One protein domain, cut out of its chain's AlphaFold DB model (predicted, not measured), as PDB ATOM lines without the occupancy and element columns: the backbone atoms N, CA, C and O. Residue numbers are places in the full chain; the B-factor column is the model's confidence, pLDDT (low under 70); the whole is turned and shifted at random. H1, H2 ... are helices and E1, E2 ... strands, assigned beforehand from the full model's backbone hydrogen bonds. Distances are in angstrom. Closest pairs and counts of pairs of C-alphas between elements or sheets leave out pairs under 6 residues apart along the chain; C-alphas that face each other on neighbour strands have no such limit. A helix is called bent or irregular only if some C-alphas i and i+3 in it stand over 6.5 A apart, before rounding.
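This is residues 629 to 670 and 683 to 746 of the 1272 residues of the protein "Mediator of RNA polymerase II transcription subunit 14" of Echinococcus multilocularis (UniProt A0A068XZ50). A twisted antiparallel sheet of five strands has the long helix H2 running along one face, and the shorter helix H1 crosses H2 near its later end, only grazing the sheet. The sheet branches at E3, which has E2 on one side and the two short strands E4 and E5 on the other, while E1 is the edge strand beyond E2. The printed part has 106 residues with two named helices and five named strands, in the order E1, H1, E2, E3, E4, E5, H2, and its class is mixed, helices and strands. It is compact, with a radius of gyration of the C-alphas of 15.0 A and spans of 46 by 35 by 24 A.

E3, residues 684 to 692, is the antiparallel neighbour of E2, residues 657 to 665, at 164 degrees, with N 661 and O 689 at 2.8 A. On the other side of E2 is E1, residues 629 to 636, antiparallel at 147 degrees, with N 632 and O 662 at 2.9 A. On the other side of E3 from E2, E4, residues 704 to 707, forms a hairpin with E3, with N 690 and O 706 at 2.8 A. E5, residues 711 to 713, is on that same side beside residues 684 to 686, with N 686 and O 711 at 2.9 A; E4 and E5 are apart. H2, residues 718 to 745, is on the sheet at a height of 6.6 A and runs along the strands, at 15 degrees to E3 on the local plane. It lies only just over E3 and E5, with 3 of its C-alphas falling on each; its closest C-alphas to E3 are Val 726 and Leu 688, 6.8 A apart. H1, residues 644 to 656, touches H2 about perpendicular, at 89 degrees, meeting residues 733 to 741 of H2 alone; the closest C-alphas are those of Gly 649 and Ala 738, 4.0 A apart. H1 only grazes the sheet, with residues 653 to 656. Of the O i to N i+4 pairs, 5 of 9 are within hydrogen-bond range in H1 and 22 of 24 in H2.

E1 begins at C-alpha 629 (192.200, 209.911, 201.798) and is 21.4 A long; E2 is 22.4 A and E3 25.8 A. H1 is 20.9 A long and irregular, with C-alphas 645 and 648 7.1 A apart. H2 runs 38.6 A from C-alpha 718 (200.348, 195.013, 194.626) to C-alpha 745 (211.369, 200.550, 231.187); it has a kink of 55 degrees near residue 739 and is irregular, with C-alphas 739 and 742 7.6 A apart.

The two C-alphas farthest apart, those of Ser 715 and Asn 746, are 46.4 A apart. Residues 671 to 682 are not printed, and C-alphas 670 and 683 across the cut are 16.7 A apart. The link from E3 to E4, 11 residues, is long. The mean pLDDT of the printed part is 76.8; residue 629 and residues 665 to 670, 683 to 684, 696 to 703 and 714 to 717 are under 70.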
ATOM      1  N   ILE A 629     191.340 210.675 200.905       63.75
ATOM      2  CA  ILE A 629     192.200 209.911 201.798       63.75
ATOM      3  C   ILE A 629     191.341 208.805 202.399       63.75
ATOM      4  O   ILE A 629     190.360 209.072 203.093       63.75
ATOM      5  N   LEU A 630     191.742 207.564 202.143       71.81
ATOM      6  CA  LEU A 630     191.263 206.399 202.869       71.81
ATOM      7  C   LEU A 630     192.105 206.254 204.133       71.81
ATOM      8  O   LEU A 630     193.337 206.303 204.073       71.81
ATOM      9  N   THR A 631     191.437 206.081 205.267       77.88
ATOM     10  CA  THR A 631     192.091 205.804 206.548       77.88
ATOM     11  C   THR A 631     191.585 204.489 207.113       77.88
ATOM     12  O   THR A 631     190.393 204.199 207.045       77.88
ATOM     13  N   ILE A 632     192.498 203.689 207.655       84.38
ATOM     14  CA  ILE A 632     192.199 202.366 208.207       84.38
ATOM     15  C   ILE A 632     192.831 202.301 209.577       84.38
ATOM     16  O   ILE A 632     194.055 202.341 209.678       84.38
ATOM     17  N   ALA A 633     192.015 202.222 210.622       83.81
ATOM     18  CA  ALA A 633     192.513 201.998 211.971       83.81
ATOM     19  C   ALA A 633     192.748 200.496 212.177       83.81
ATOM     20  O   ALA A 633     191.831 199.688 212.019       83.81
ATOM     21  N   ILE A 634     193.989 200.125 212.488       85.69
ATOM     22  CA  ILE A 634     194.397 198.742 212.736       85.69
ATOM     23  C   ILE A 634     194.297 198.452 214.230       85.69
ATOM     24  O   ILE A 634     194.788 199.227 215.049       85.69
ATOM     25  N   ARG A 635     193.713 197.301 214.573       82.38
ATOM     26  CA  ARG A 635     193.654 196.779 215.943       82.38
ATOM     27  C   ARG A 635     194.828 195.858 216.261       82.38
ATOM     28  O   ARG A 635     195.451 196.009 217.307       82.38
ATOM     29  N   SER A 636     195.148 194.913 215.375       82.88
ATOM     30  CA  SER A 636     196.282 193.999 215.564       82.88
ATOM     31  C   SER A 636     196.902 193.551 214.240       82.88
ATOM     32  O   SER A 636     196.186 193.233 213.288       82.88
ATOM     33  N   ILE A 637     198.232 193.446 214.217       84.56
ATOM     34  CA  ILE A 637     199.025 192.907 213.103       84.56
ATOM     35  C   ILE A 637     199.577 191.533 213.527       84.56
ATOM     36  O   ILE A 637     200.017 191.396 214.672       84.56
ATOM     37  N   PRO A 638     199.538 190.499 212.666       83.06
ATOM     38  CA  PRO A 638     200.057 189.176 213.003       83.06
ATOM     39  C   PRO A 638     201.583 189.182 213.173       83.06
ATOM     40  O   PRO A 638     202.302 189.821 212.414       83.06
ATOM     41  N   THR A 639     202.073 188.408 214.142       76.75
ATOM     42  CA  THR A 639     203.490 188.354 214.560       76.75
ATOM     43  C   THR A 639     204.071 186.935 214.518       76.75
ATOM     44  O   THR A 639     205.000 186.596 215.251       76.75
ATOM     45  N   LYS A 640     203.508 186.056 213.678       70.19
ATOM     46  CA  LYS A 640     203.818 184.611 213.674       70.19
ATOM     47  C   LYS A 640     205.278 184.288 213.304       70.19
ATOM     48  O   LYS A 640     205.755 183.227 213.697       70.19
ATOM     49  N   SER A 641     205.974 185.178 212.594       73.12
ATOM     50  CA  SER A 641     207.369 185.021 212.145       73.12
ATOM     51  C   SER A 641     208.423 185.544 213.131       73.12
ATOM     52  O   SER A 641     209.616 185.375 212.885       73.12
ATOM     53  N   LEU A 642     208.022 186.151 214.255       79.75
ATOM     54  CA  LEU A 642     208.962 186.784 215.184       79.75
ATOM     55  C   LEU A 642     209.788 185.766 216.003       79.75
ATOM     56  O   LEU A 642     209.223 184.851 216.619       79.75
ATOM     57  N   PRO A 643     211.122 185.954 216.098       79.38
ATOM     58  CA  PRO A 643     211.988 185.156 216.963       79.38
ATOM     59  C   PRO A 643     211.576 185.219 218.441       79.38
ATOM     60  O   PRO A 643     211.081 186.238 218.923       79.38
ATOM     61  N   ALA A 644     211.851 184.153 219.201       80.56
ATOM     62  CA  ALA A 644     211.457 184.056 220.612       80.56
ATOM     63  C   ALA A 644     211.989 185.209 221.488       80.56
ATOM     64  O   ALA A 644     211.266 185.679 222.365       80.56
ATOM     65  N   TRP A 645     213.204 185.701 221.215       83.50
ATOM     66  CA  TRP A 645     213.824 186.814 221.946       83.50
ATOM     67  C   TRP A 645     213.147 188.172 221.693       83.50
ATOM     68  O   TRP A 645     213.228 189.051 222.544       83.50
ATOM     69  N   ALA A 646     212.452 188.349 220.562       82.75
ATOM     70  CA  ALA A 646     211.801 189.607 220.183       82.75
ATOM     71  C   ALA A 646     210.358 189.733 220.717       82.75
ATOM     72  O   ALA A 646     209.756 190.805 220.661       82.75
ATOM     73  N   ARG A 647     209.793 188.651 221.276       84.06
ATOM     74  CA  ARG A 647     208.417 188.610 221.810       84.06
ATOM     75  C   ARG A 647     208.123 189.642 222.912       84.06
ATOM     76  O   ARG A 647     207.030 190.203 222.872       84.06
ATOM     77  N   PRO A 648     209.039 189.952 223.852       82.75
ATOM     78  CA  PRO A 648     208.816 191.007 224.847       82.75
ATOM     79  C   PRO A 648     208.569 192.390 224.220       82.75
ATOM     80  O   PRO A 648     207.801 193.187 224.758       82.75
ATOM     81  N   GLY A 649     209.145 192.652 223.040       81.12
ATOM     82  CA  GLY A 649     208.949 193.899 222.301       81.12
ATOM     83  C   GLY A 649     207.510 194.124 221.832       81.12
ATOM     84  O   GLY A 649     207.097 195.270 221.700       81.12
ATOM     85  N   ILE A 650     206.715 193.060 221.662       83.44
ATOM     86  CA  ILE A 650     205.293 193.152 221.284       83.44
ATOM     87  C   ILE A 650     204.492 193.834 222.400       83.44
ATOM     88  O   ILE A 650     203.731 194.766 222.143       83.44
ATOM     89  N   ALA A 651     204.684 193.395 223.650       82.69
ATOM     90  CA  ALA A 651     203.986 193.955 224.806       82.69
ATOM     91  C   ALA A 651     204.367 195.426 225.038       82.69
ATOM     92  O   ALA A 651     203.500 196.257 225.313       82.69
ATOM     93  N   LEU A 652     205.648 195.756 224.858       81.44
ATOM     94  CA  LEU A 652     206.152 197.126 224.949       81.44
ATOM     95  C   LEU A 652     205.585 198.022 223.845       81.44
ATOM     96  O   LEU A 652     205.085 199.106 224.133       81.44
ATOM     97  N   LEU A 653     205.601 197.568 222.591       84.81
ATOM     98  CA  LEU A 653     205.085 198.340 221.463       84.81
ATOM     99  C   LEU A 653     203.587 198.639 221.628       84.81
ATOM    100  O   LEU A 653     203.174 199.780 221.441       84.81
ATOM    101  N   HIS A 654     202.785 197.655 222.056       82.69
ATOM    102  CA  HIS A 654     201.357 197.849 222.337       82.69
ATOM    103  C   HIS A 654     201.081 198.802 223.505       82.69
ATOM    104  O   HIS A 654     200.040 199.452 223.518       82.69
ATOM    105  N   ARG A 655     201.995 198.902 224.475       83.00
ATOM    106  CA  ARG A 655     201.860 199.821 225.611       83.00
ATOM    107  C   ARG A 655     202.027 201.288 225.201       83.00
ATOM    108  O   ARG A 655     201.349 202.139 225.766       83.00
ATOM    109  N   TYR A 656     202.915 201.575 224.246       81.81
ATOM    110  CA  TYR A 656     203.231 202.945 223.822       81.81
ATOM    111  C   TYR A 656     202.521 203.378 222.529       81.81
ATOM    112  O   TYR A 656     202.338 204.576 222.302       81.81
ATOM    113  N   ALA A 657     202.119 202.444 221.664       83.50
ATOM    114  CA  ALA A 657     201.380 202.749 220.441       83.50
ATOM    115  C   ALA A 657     199.900 203.021 220.756       83.50
ATOM    116  O   ALA A 657     199.144 202.102 221.064       83.50
ATOM    117  N   ARG A 658     199.460 204.279 220.628       81.12
ATOM    118  CA  ARG A 658     198.049 204.660 220.827       81.12
ATOM    119  C   ARG A 658     197.190 204.409 219.601       81.12
ATOM    120  O   ARG A 658     196.034 204.015 219.723       81.12
ATOM    121  N   ARG A 659     197.730 204.689 218.411       81.56
ATOM    122  CA  ARG A 659     196.959 204.620 217.167       81.56
ATOM    123  C   ARG A 659     197.812 204.106 216.022       81.56
ATOM    124  O   ARG A 659     198.823 204.711 215.688       81.56
ATOM    125  N   VAL A 660     197.363 203.032 215.380       84.06
ATOM    126  CA  VAL A 660     197.977 202.485 214.166       84.06
ATOM    127  C   VAL A 660     197.012 202.720 213.009       84.06
ATOM    128  O   VAL A 660     195.886 202.228 213.027       84.06
ATOM    129  N   VAL A 661     197.424 203.513 212.022       84.75
ATOM    130  CA  VAL A 661     196.584 203.901 210.885       84.75
ATOM    131  C   VAL A 661     197.311 203.658 209.574       84.75
ATOM    132  O   VAL A 661     198.417 204.154 209.373       84.75
ATOM    133  N   ILE A 662     196.669 202.966 208.638       84.19
ATOM    134  CA  ILE A 662     197.081 203.001 207.233       84.19
ATOM    135  C   ILE A 662     196.361 204.163 206.552       84.19
ATOM    136  O   ILE A 662     195.140 204.290 206.638       84.19
ATOM    137  N   ILE A 663     197.126 205.009 205.869       80.00
ATOM    138  CA  ILE A 663     196.626 206.188 205.166       80.00
ATOM    139  C   ILE A 663     196.938 206.032 203.679       80.00
ATOM    140  O   ILE A 663     198.096 205.864 203.290       80.00
ATOM    141  N   SER A 664     195.909 206.124 202.838       76.81
ATOM    142  CA  SER A 664     196.082 206.225 201.391       76.81
ATOM    143  C   SER A 664     196.181 207.692 200.981       76.81
ATOM    144  O   SER A 664     195.352 208.503 201.391       76.81
ATOM    145  N   SER A 665     197.105 208.027 200.092       64.56
ATOM    146  CA  SER A 665     197.168 209.333 199.444       64.56
ATOM    147  C   SER A 665     197.152 209.182 197.925       64.56
ATOM    148  O   SER A 665     197.823 208.325 197.349       64.56
ATOM    149  N   SER A 666     196.397 210.044 197.251       53.56
ATOM    150  CA  SER A 666     196.242 210.027 195.790       53.56
ATOM    151  C   SER A 666     197.393 210.741 195.057       53.56
ATOM    152  O   SER A 666     197.157 211.396 194.039       53.56
ATOM    153  N   CYS A 667     198.630 210.722 195.578       46.03
ATOM    154  CA  CYS A 667     199.739 211.527 195.045       46.03
ATOM    155  C   CYS A 667     201.086 210.817 194.937       46.03
ATOM    156  O   CYS A 667     201.630 210.343 195.928       46.03
ATOM    157  N   LEU A 668     201.674 210.939 193.738       43.34
ATOM    158  CA  LEU A 668     203.118 210.966 193.523       43.34
ATOM    159  C   LEU A 668     203.729 212.129 194.323       43.34
ATOM    160  O   LEU A 668     203.416 213.296 194.071       43.34
ATOM    161  N   SER A 669     204.602 211.820 195.278       30.06
ATOM    162  CA  SER A 669     205.434 212.805 195.972       30.06
ATOM    163  C   SER A 669     206.480 213.415 195.015       30.06
ATOM    164  O   SER A 669     207.073 212.665 194.238       30.06
ATOM    165  N   PRO A 670     206.803 214.724 195.082       32.25
ATOM    166  CA  PRO A 670     207.760 215.367 194.170       32.25
ATOM    167  C   PRO A 670     209.245 215.131 194.507       32.25
ATOM    168  O   PRO A 670     210.107 215.782 193.922       32.25
ATOM    169  N   ILE A 683     197.567 203.519 191.062       58.62
ATOM    170  CA  ILE A 683     196.175 203.577 191.522       58.62
ATOM    171  C   ILE A 683     196.108 204.446 192.786       58.62
ATOM    172  O   ILE A 683     195.413 205.463 192.791       58.62
ATOM    173  N   ARG A 684     196.879 204.102 193.829       67.56
ATOM    174  CA  ARG A 684     196.995 204.852 195.096       67.56
ATOM    175  C   ARG A 684     198.366 204.629 195.749       67.56
ATOM    176  O   ARG A 684     198.990 203.589 195.553       67.56
ATOM    177  N   CYS A 685     198.825 205.596 196.548       74.50
ATOM    178  CA  CYS A 685     200.006 205.442 197.402       74.50
ATOM    179  C   CYS A 685     199.570 205.171 198.839       74.50
ATOM    180  O   CYS A 685     198.737 205.902 199.373       74.50
ATOM    181  N   TRP A 686     200.153 204.167 199.477       81.25
ATOM    182  CA  TRP A 686     199.792 203.747 200.826       81.25
ATOM    183  C   TRP A 686     200.955 203.943 201.787       81.25
ATOM    184  O   TRP A 686     202.118 203.801 201.405       81.25
ATOM    185  N   ARG A 687     200.646 204.289 203.038       83.19
ATOM    186  CA  ARG A 687     201.632 204.331 204.118       83.19
ATOM    187  C   ARG A 687     201.035 203.895 205.447       83.19
ATOM    188  O   ARG A 687     199.864 204.164 205.714       83.19
ATOM    189  N   LEU A 688     201.862 203.300 206.291       85.62
ATOM    190  CA  LEU A 688     201.583 203.029 207.694       85.62
ATOM    191  C   LEU A 688     201.976 204.255 208.532       85.62
ATOM    192  O   LEU A 688     203.015 204.876 208.311       85.62
ATOM    193  N   THR A 689     201.125 204.637 209.476       83.75
ATOM    194  CA  THR A 689     201.360 205.710 210.448       83.75
ATOM    195  C   THR A 689     201.047 205.188 211.845       83.75
ATOM    196  O   THR A 689     199.957 204.670 212.071       83.75
ATOM    197  N   ILE A 690     201.983 205.325 212.780       84.19
ATOM    198  CA  ILE A 690     201.819 204.909 214.176       84.19
ATOM    199  C   ILE A 690     202.018 206.130 215.068       84.19
ATOM    200  O   ILE A 690     203.054 206.786 214.996       84.19
ATOM    201  N   ALA A 691     201.030 206.441 215.898       82.75
ATOM    202  CA  ALA A 691     201.128 207.464 216.928       82.75
ATOM    203  C   ALA A 691     201.563 206.820 218.247       82.75
ATOM    204  O   ALA A 691     200.884 205.926 218.763       82.75
ATOM    205  N   PHE A 692     202.684 207.292 218.782       81.19
ATOM    206  CA  PHE A 692     203.226 206.893 220.071       81.19
ATOM    207  C   PHE A 692     203.000 207.989 221.109       81.19
ATOM    208  O   PHE A 692     203.174 209.174 220.822       81.19
ATOM    209  N   SER A 693     202.660 207.595 222.331       77.25
ATOM    210  CA  SER A 693     202.632 208.490 223.487       77.25
ATOM    211  C   SER A 693     203.617 208.023 224.545       77.25
ATOM    212  O   SER A 693     203.998 206.856 224.570       77.25
ATOM    213  N   ASP A 694     204.003 208.933 225.439       71.31
ATOM    214  CA  ASP A 694     204.707 208.592 226.681       71.31
ATOM    215  C   ASP A 694     206.061 207.872 226.473       71.31
ATOM    216  O   ASP A 694     206.557 207.190 227.371       71.31
ATOM    217  N   LEU A 695     206.683 208.033 225.296       78.19
ATOM    218  CA  LEU A 695     208.034 207.536 225.026       78.19
ATOM    219  C   LEU A 695     209.090 208.391 225.752       78.19
ATOM    220  O   LEU A 695     208.989 209.625 225.774       78.19
ATOM    221  N   PRO A 696     210.139 207.765 226.310       67.38
ATOM    222  CA  PRO A 696     211.170 208.476 227.054       67.38
ATOM    223  C   PRO A 696     212.020 209.379 226.135       67.38
ATOM    224  O   PRO A 696     212.496 208.950 225.085       67.38
ATOM    225  N   GLY A 697     212.207 210.645 226.534       60.47
ATOM    226  CA  GLY A 697     212.950 211.673 225.778       60.47
ATOM    227  C   GLY A 697     212.084 212.727 225.068       60.47
ATOM    228  O   GLY A 697     212.613 213.702 224.541       60.47
ATOM    229  N   ASN A 698     210.753 212.592 225.082       63.75
ATOM    230  CA  ASN A 698     209.841 213.601 224.537       63.75
ATOM    231  C   ASN A 698     209.463 214.649 225.603       63.75
ATOM    232  O   ASN A 698     208.473 214.502 226.315       63.75
ATOM    233  N   ALA A 699     210.252 215.721 225.714       52.53
ATOM    234  CA  ALA A 699     210.025 216.797 226.689       52.53
ATOM    235  C   ALA A 699     208.743 217.625 226.439       52.53
ATOM    236  O   ALA A 699     208.343 218.401 227.303       52.53
ATOM    237  N   ASN A 700     208.092 217.460 225.279       50.84
ATOM    238  CA  ASN A 700     207.022 218.346 224.810       50.84
ATOM    239  C   ASN A 700     205.603 217.760 224.941       50.84
ATOM    240  O   ASN A 700     204.656 218.386 224.475       50.84
ATOM    241  N   GLY A 701     205.428 216.574 225.538       53.91
ATOM    242  CA  GLY A 701     204.104 216.007 225.856       53.91
ATOM    243  C   GLY A 701     203.177 215.700 224.663       53.91
ATOM    244  O   GLY A 701     202.027 215.328 224.877       53.91
ATOM    245  N   GLY A 702     203.641 215.854 223.417       60.50
ATOM    246  CA  GLY A 702     202.858 215.596 222.201       60.50
ATOM    247  C   GLY A 702     202.956 214.149 221.703       60.50
ATOM    248  O   GLY A 702     203.920 213.449 222.004       60.50
ATOM    249  N   GLU A 703     201.986 213.700 220.901       67.75
ATOM    250  CA  GLU A 703     202.039 212.386 220.237       67.75
ATOM    251  C   GLU A 703     203.148 212.356 219.169       67.75
ATOM    252  O   GLU A 703     203.187 213.195 218.267       67.75
ATOM    253  N   LEU A 704     204.056 211.379 219.253       72.88
ATOM    254  CA  LEU A 704     205.128 211.183 218.279       72.88
ATOM    255  C   LEU A 704     204.625 210.312 217.122       72.88
ATOM    256  O   LEU A 704     204.165 209.191 217.328       72.88
ATOM    257  N   LEU A 705     204.707 210.827 215.895       76.81
ATOM    258  CA  LEU A 705     204.191 210.156 214.703       76.81
ATOM    259  C   LEU A 705     205.308 209.433 213.948       76.81
ATOM    260  O   LEU A 705     206.119 210.055 213.266       76.81
ATOM    261  N   HIS A 706     205.295 208.106 214.000       78.00
ATOM    262  CA  HIS A 706     206.077 207.264 213.107       78.00
ATOM    263  C   HIS A 706     205.345 207.091 211.779       78.00
ATOM    264  O   HIS A 706     204.143 206.826 211.753       78.00
ATOM    265  N   GLN A 707     206.061 207.211 210.663       80.56
ATOM    266  CA  GLN A 707     205.476 207.030 209.343       80.56
ATOM    267  C   GLN A 707     206.385 206.201 208.431       80.56
ATOM    268  O   GLN A 707     207.550 206.551 208.231       80.56
ATOM    269  N   SER A 708     205.828 205.163 207.809       77.25
ATOM    270  CA  SER A 708     206.537 204.326 206.838       77.25
ATOM    271  C   SER A 708     206.852 205.091 205.541       77.25
ATOM    272  O   SER A 708     206.196 206.108 205.243       77.25
ATOM    273  N   PRO A 709     207.817 204.613 204.728       76.12
ATOM    274  CA  PRO A 709     207.920 204.996 203.322       76.12
ATOM    275  C   PRO A 709     206.589 204.782 202.583       76.12
ATOM    276  O   PRO A 709     205.802 203.892 202.906       76.12
ATOM    277  N   THR A 710     206.319 205.636 201.594       75.75
ATOM    278  CA  THR A 710     205.102 205.561 200.774       75.75
ATOM    279  C   THR A 710     205.254 204.505 199.683       75.75
ATOM    280  O   THR A 710     206.095 204.663 198.794       75.75
ATOM    281  N   SER A 711     204.406 203.480 199.702       74.88
ATOM    282  CA  SER A 711     204.385 202.408 198.702       74.88
ATOM    283  C   SER A 711     203.402 202.734 197.580       74.88
ATOM    284  O   SER A 711     202.230 203.023 197.832       74.88
ATOM    285  N   GLN A 712     203.874 202.704 196.333       74.00
ATOM    286  CA  GLN A 712     203.042 202.939 195.150       74.00
ATOM    287  C   GLN A 712     202.381 201.632 194.712       74.00
ATOM    288  O   GLN A 712     203.071 200.687 194.346       74.00
ATOM    289  N   VAL A 713     201.050 201.588 194.724       70.69
ATOM    290  CA  VAL A 713     200.271 200.421 194.291       70.69
ATOM    291  C   VAL A 713     199.775 200.696 192.875       70.69
ATOM    292  O   VAL A 713     199.025 201.651 192.647       70.69
ATOM    293  N   ASN A 714     200.248 199.915 191.904       69.94
ATOM    294  CA  ASN A 714     199.945 200.102 190.479       69.94
ATOM    295  C   ASN A 714     198.851 199.146 189.987       69.94
ATOM    296  O   ASN A 714     198.164 199.454 189.016       69.94
ATOM    297  N   SER A 715     198.669 198.024 190.680       69.25
ATOM    298  CA  SER A 715     197.656 196.996 190.441       69.25
ATOM    299  C   SER A 715     197.029 196.538 191.763       69.25
ATOM    300  O   SER A 715     197.622 196.721 192.826       69.25
ATOM    301  N   LEU A 716     195.839 195.924 191.720       68.12
ATOM    302  CA  LEU A 716     195.202 195.368 192.925       68.12
ATOM    303  C   LEU A 716     196.037 194.230 193.547       68.12
ATOM    304  O   LEU A 716     196.060 194.092 194.767       68.12
ATOM    305  N   SER A 717     196.816 193.489 192.749       69.00
ATOM    306  CA  SER A 717     197.761 192.481 193.251       69.00
ATOM    307  C   SER A 717     198.895 193.072 194.101       69.00
ATOM    308  O   SER A 717     199.347 192.416 195.042       69.00
ATOM    309  N   ASP A 718     199.302 194.323 193.847       77.19
ATOM    310  CA  ASP A 718     200.348 195.013 194.626       77.19
ATOM    311  C   ASP A 718     199.881 195.399 196.044       77.19
ATOM    312  O   ASP A 718     200.692 195.775 196.889       77.19
ATOM    313  N   LEU A 719     198.581 195.299 196.356       78.44
ATOM    314  CA  LEU A 719     198.099 195.490 197.729       78.44
ATOM    315  C   LEU A 719     198.651 194.410 198.666       78.44
ATOM    316  O   LEU A 719     199.015 194.717 199.798       78.44
ATOM    317  N   SER A 720     198.790 193.171 198.186       80.00
ATOM    318  CA  SER A 720     199.322 192.059 198.989       80.00
ATOM    319  C   SER A 720     200.807 192.268 199.310       80.00
ATOM    320  O   SER A 720     201.246 192.046 200.437       80.00
ATOM    321  N   THR A 721     201.588 192.768 198.344       84.06
ATOM    322  CA  THR A 721     203.007 193.093 198.570       84.06
ATOM    323  C   THR A 721     203.159 194.265 199.538       84.06
ATOM    324  O   THR A 721     204.006 194.205 200.426       84.06
ATOM    325  N   PHE A 722     202.296 195.282 199.452       85.81
ATOM    326  CA  PHE A 722     202.250 196.360 200.440       85.81
ATOM    327  C   PHE A 722     201.920 195.848 201.853       85.81
ATOM    328  O   PHE A 722     202.626 196.187 202.801       85.81
ATOM    329  N   LEU A 723     200.901 195.005 202.022       87.12
ATOM    330  CA  LEU A 723     200.551 194.475 203.346       87.12
ATOM    331  C   LEU A 723     201.673 193.618 203.951       87.12
ATOM    332  O   LEU A 723     201.921 193.708 205.152       87.12
ATOM    333  N   LEU A 724     202.421 192.876 203.130       84.75
ATOM    334  CA  LEU A 724     203.640 192.197 203.578       84.75
ATOM    335  C   LEU A 724     204.693 193.192 204.085       84.75
ATOM    336  O   LEU A 724     205.267 192.960 205.146       84.75
ATOM    337  N   THR A 725     204.903 194.328 203.402       84.94
ATOM    338  CA  THR A 725     205.831 195.365 203.900       84.94
ATOM    339  C   THR A 725     205.398 195.930 205.255       84.94
ATOM    340  O   THR A 725     206.231 196.068 206.149       84.94
ATOM    341  N   VAL A 726     204.094 196.155 205.457       86.25
ATOM    342  CA  VAL A 726     203.533 196.612 206.741       86.25
ATOM    343  C   VAL A 726     203.813 195.608 207.864       86.25
ATOM    344  O   VAL A 726     204.214 196.009 208.955       86.25
ATOM    345  N   ILE A 727     203.651 194.306 207.599       86.06
ATOM    346  CA  ILE A 727     203.969 193.249 208.570       86.06
ATOM    347  C   ILE A 727     205.470 193.259 208.892       86.06
ATOM    348  O   ILE A 727     205.836 193.295 210.063       86.06
ATOM    349  N   THR A 728     206.345 193.313 207.883       84.00
ATOM    350  CA  THR A 728     207.803 193.305 208.111       84.00
ATOM    351  C   THR A 728     208.299 194.525 208.889       84.00
ATOM    352  O   THR A 728     209.215 194.404 209.702       84.00
ATOM    353  N   GLU A 729     207.690 195.695 208.675       84.38
ATOM    354  CA  GLU A 729     208.007 196.911 209.427       84.38
ATOM    355  C   GLU A 729     207.543 196.807 210.881       84.38
ATOM    356  O   GLU A 729     208.285 197.172 211.793       84.38
ATOM    357  N   TRP A 730     206.348 196.257 211.114       86.25
ATOM    358  CA  TRP A 730     205.842 196.003 212.462       86.25
ATOM    359  C   TRP A 730     206.741 195.030 213.238       86.25
ATOM    360  O   TRP A 730     207.055 195.265 214.406       86.25
ATOM    361  N   GLU A 731     207.218 193.967 212.586       85.75
ATOM    362  CA  GLU A 731     208.165 193.019 213.179       85.75
ATOM    363  C   GLU A 731     209.520 193.670 213.493       85.75
ATOM    364  O   GLU A 731     210.068 193.450 214.574       85.75
ATOM    365  N   ALA A 732     210.035 194.530 212.609       83.06
ATOM    366  CA  ALA A 732     211.276 195.268 212.850       83.06
ATOM    367  C   ALA A 732     211.166 196.220 214.057       83.06
ATOM    368  O   ALA A 732     212.094 196.299 214.866       83.06
ATOM    369  N   LEU A 733     210.020 196.893 214.224       86.56
ATOM    370  CA  LEU A 733     209.741 197.706 215.412       86.56
ATOM    371  C   LEU A 733     209.676 196.842 216.677       86.56
ATOM    372  O   LEU A 733     210.276 197.208 217.685       86.56
ATOM    373  N   CYS A 734     209.036 195.668 216.631       86.56
ATOM    374  CA  CYS A 734     209.027 194.735 217.765       86.56
ATOM    375  C   CYS A 734     210.452 194.314 218.169       86.56
ATOM    376  O   CYS A 734     210.781 194.315 219.355       86.56
ATOM    377  N   CYS A 735     211.321 194.017 217.198       84.75
ATOM    378  CA  CYS A 735     212.731 193.703 217.447       84.75
ATOM    379  C   CYS A 735     213.480 194.871 218.109       84.75
ATOM    380  O   CYS A 735     214.189 194.660 219.094       84.75
ATOM    381  N   LEU A 736     213.297 196.105 217.625       87.31
ATOM    382  CA  LEU A 736     213.935 197.290 218.211       87.31
ATOM    383  C   LEU A 736     213.455 197.549 219.647       87.31
ATOM    384  O   LEU A 736     214.273 197.777 220.535       87.31
ATOM    385  N   PHE A 737     212.146 197.464 219.899       87.06
ATOM    386  CA  PHE A 737     211.584 197.625 221.245       87.06
ATOM    387  C   PHE A 737     212.036 196.515 222.202       87.06
ATOM    388  O   PHE A 737     212.201 196.782 223.386       87.06
ATOM    389  N   ALA A 738     212.300 195.297 221.715       86.81
ATOM    390  CA  ALA A 738     212.887 194.235 222.533       86.81
ATOM    391  C   ALA A 738     214.346 194.542 222.928       86.81
ATOM    392  O   ALA A 738     214.705 194.391 224.094       86.81
ATOM    393  N   ILE A 739     215.168 195.032 221.991       86.25
ATOM    394  CA  ILE A 739     216.578 195.392 222.248       86.25
ATOM    395  C   ILE A 739     216.685 196.593 223.201       86.25
ATOM    396  O   ILE A 739     217.555 196.624 224.078       86.25
ATOM    397  N   CYS A 740     215.797 197.576 223.037       85.94
ATOM    398  CA  CYS A 740     215.760 198.804 223.834       85.94
ATOM    399  C   CYS A 740     214.956 198.671 225.139       85.94
ATOM    400  O   CYS A 740     215.073 199.536 226.008       85.94
ATOM    401  N   GLY A 741     214.157 197.611 225.294       83.94
ATOM    402  CA  GLY A 741     213.209 197.415 226.396       83.94
ATOM    403  C   GLY A 741     213.779 197.690 227.791       83.94
ATOM    404  O   GLY A 741     213.209 198.521 228.497       83.94
ATOM    405  N   PRO A 742     214.947 197.123 228.165       80.69
ATOM    406  CA  PRO A 742     215.546 197.352 229.482       80.69
ATOM    407  C   PRO A 742     215.859 198.823 229.798       80.69
ATOM    408  O   PRO A 742     215.870 199.211 230.962       80.69
ATOM    409  N   ILE A 743     216.118 199.645 228.776       82.00
ATOM    410  CA  ILE A 743     216.433 201.076 228.922       82.00
ATOM    411  C   ILE A 743     215.154 201.917 228.923       82.00
ATOM    412  O   ILE A 743     215.073 202.909 229.643       82.00
ATOM    413  N   ILE A 744     214.157 201.523 228.124       81.12
ATOM    414  CA  ILE A 744     212.859 202.205 228.041       81.12
ATOM    415  C   ILE A 744     212.076 202.037 229.350       81.12
ATOM    416  O   ILE A 744     211.484 203.000 229.831       81.12
ATOM    417  N   GLU A 745     212.084 200.837 229.937       80.75
ATOM    418  CA  GLU A 745     211.369 200.550 231.187       80.75
ATOM    419  C   GLU A 745     212.067 201.133 232.421       80.75
ATOM    420  O   GLU A 745     211.393 201.607 233.335       80.75
ATOM    421  N   ASN A 746     213.404 201.110 232.456       81.31
ATOM    422  CA  ASN A 746     214.181 201.649 233.567       81.31
ATOM    423  C   ASN A 746     215.433 202.409 233.079       81.31
ATOM    424  O   ASN A 746     216.520 201.832 232.983       81.31
TER     425      ASN A 746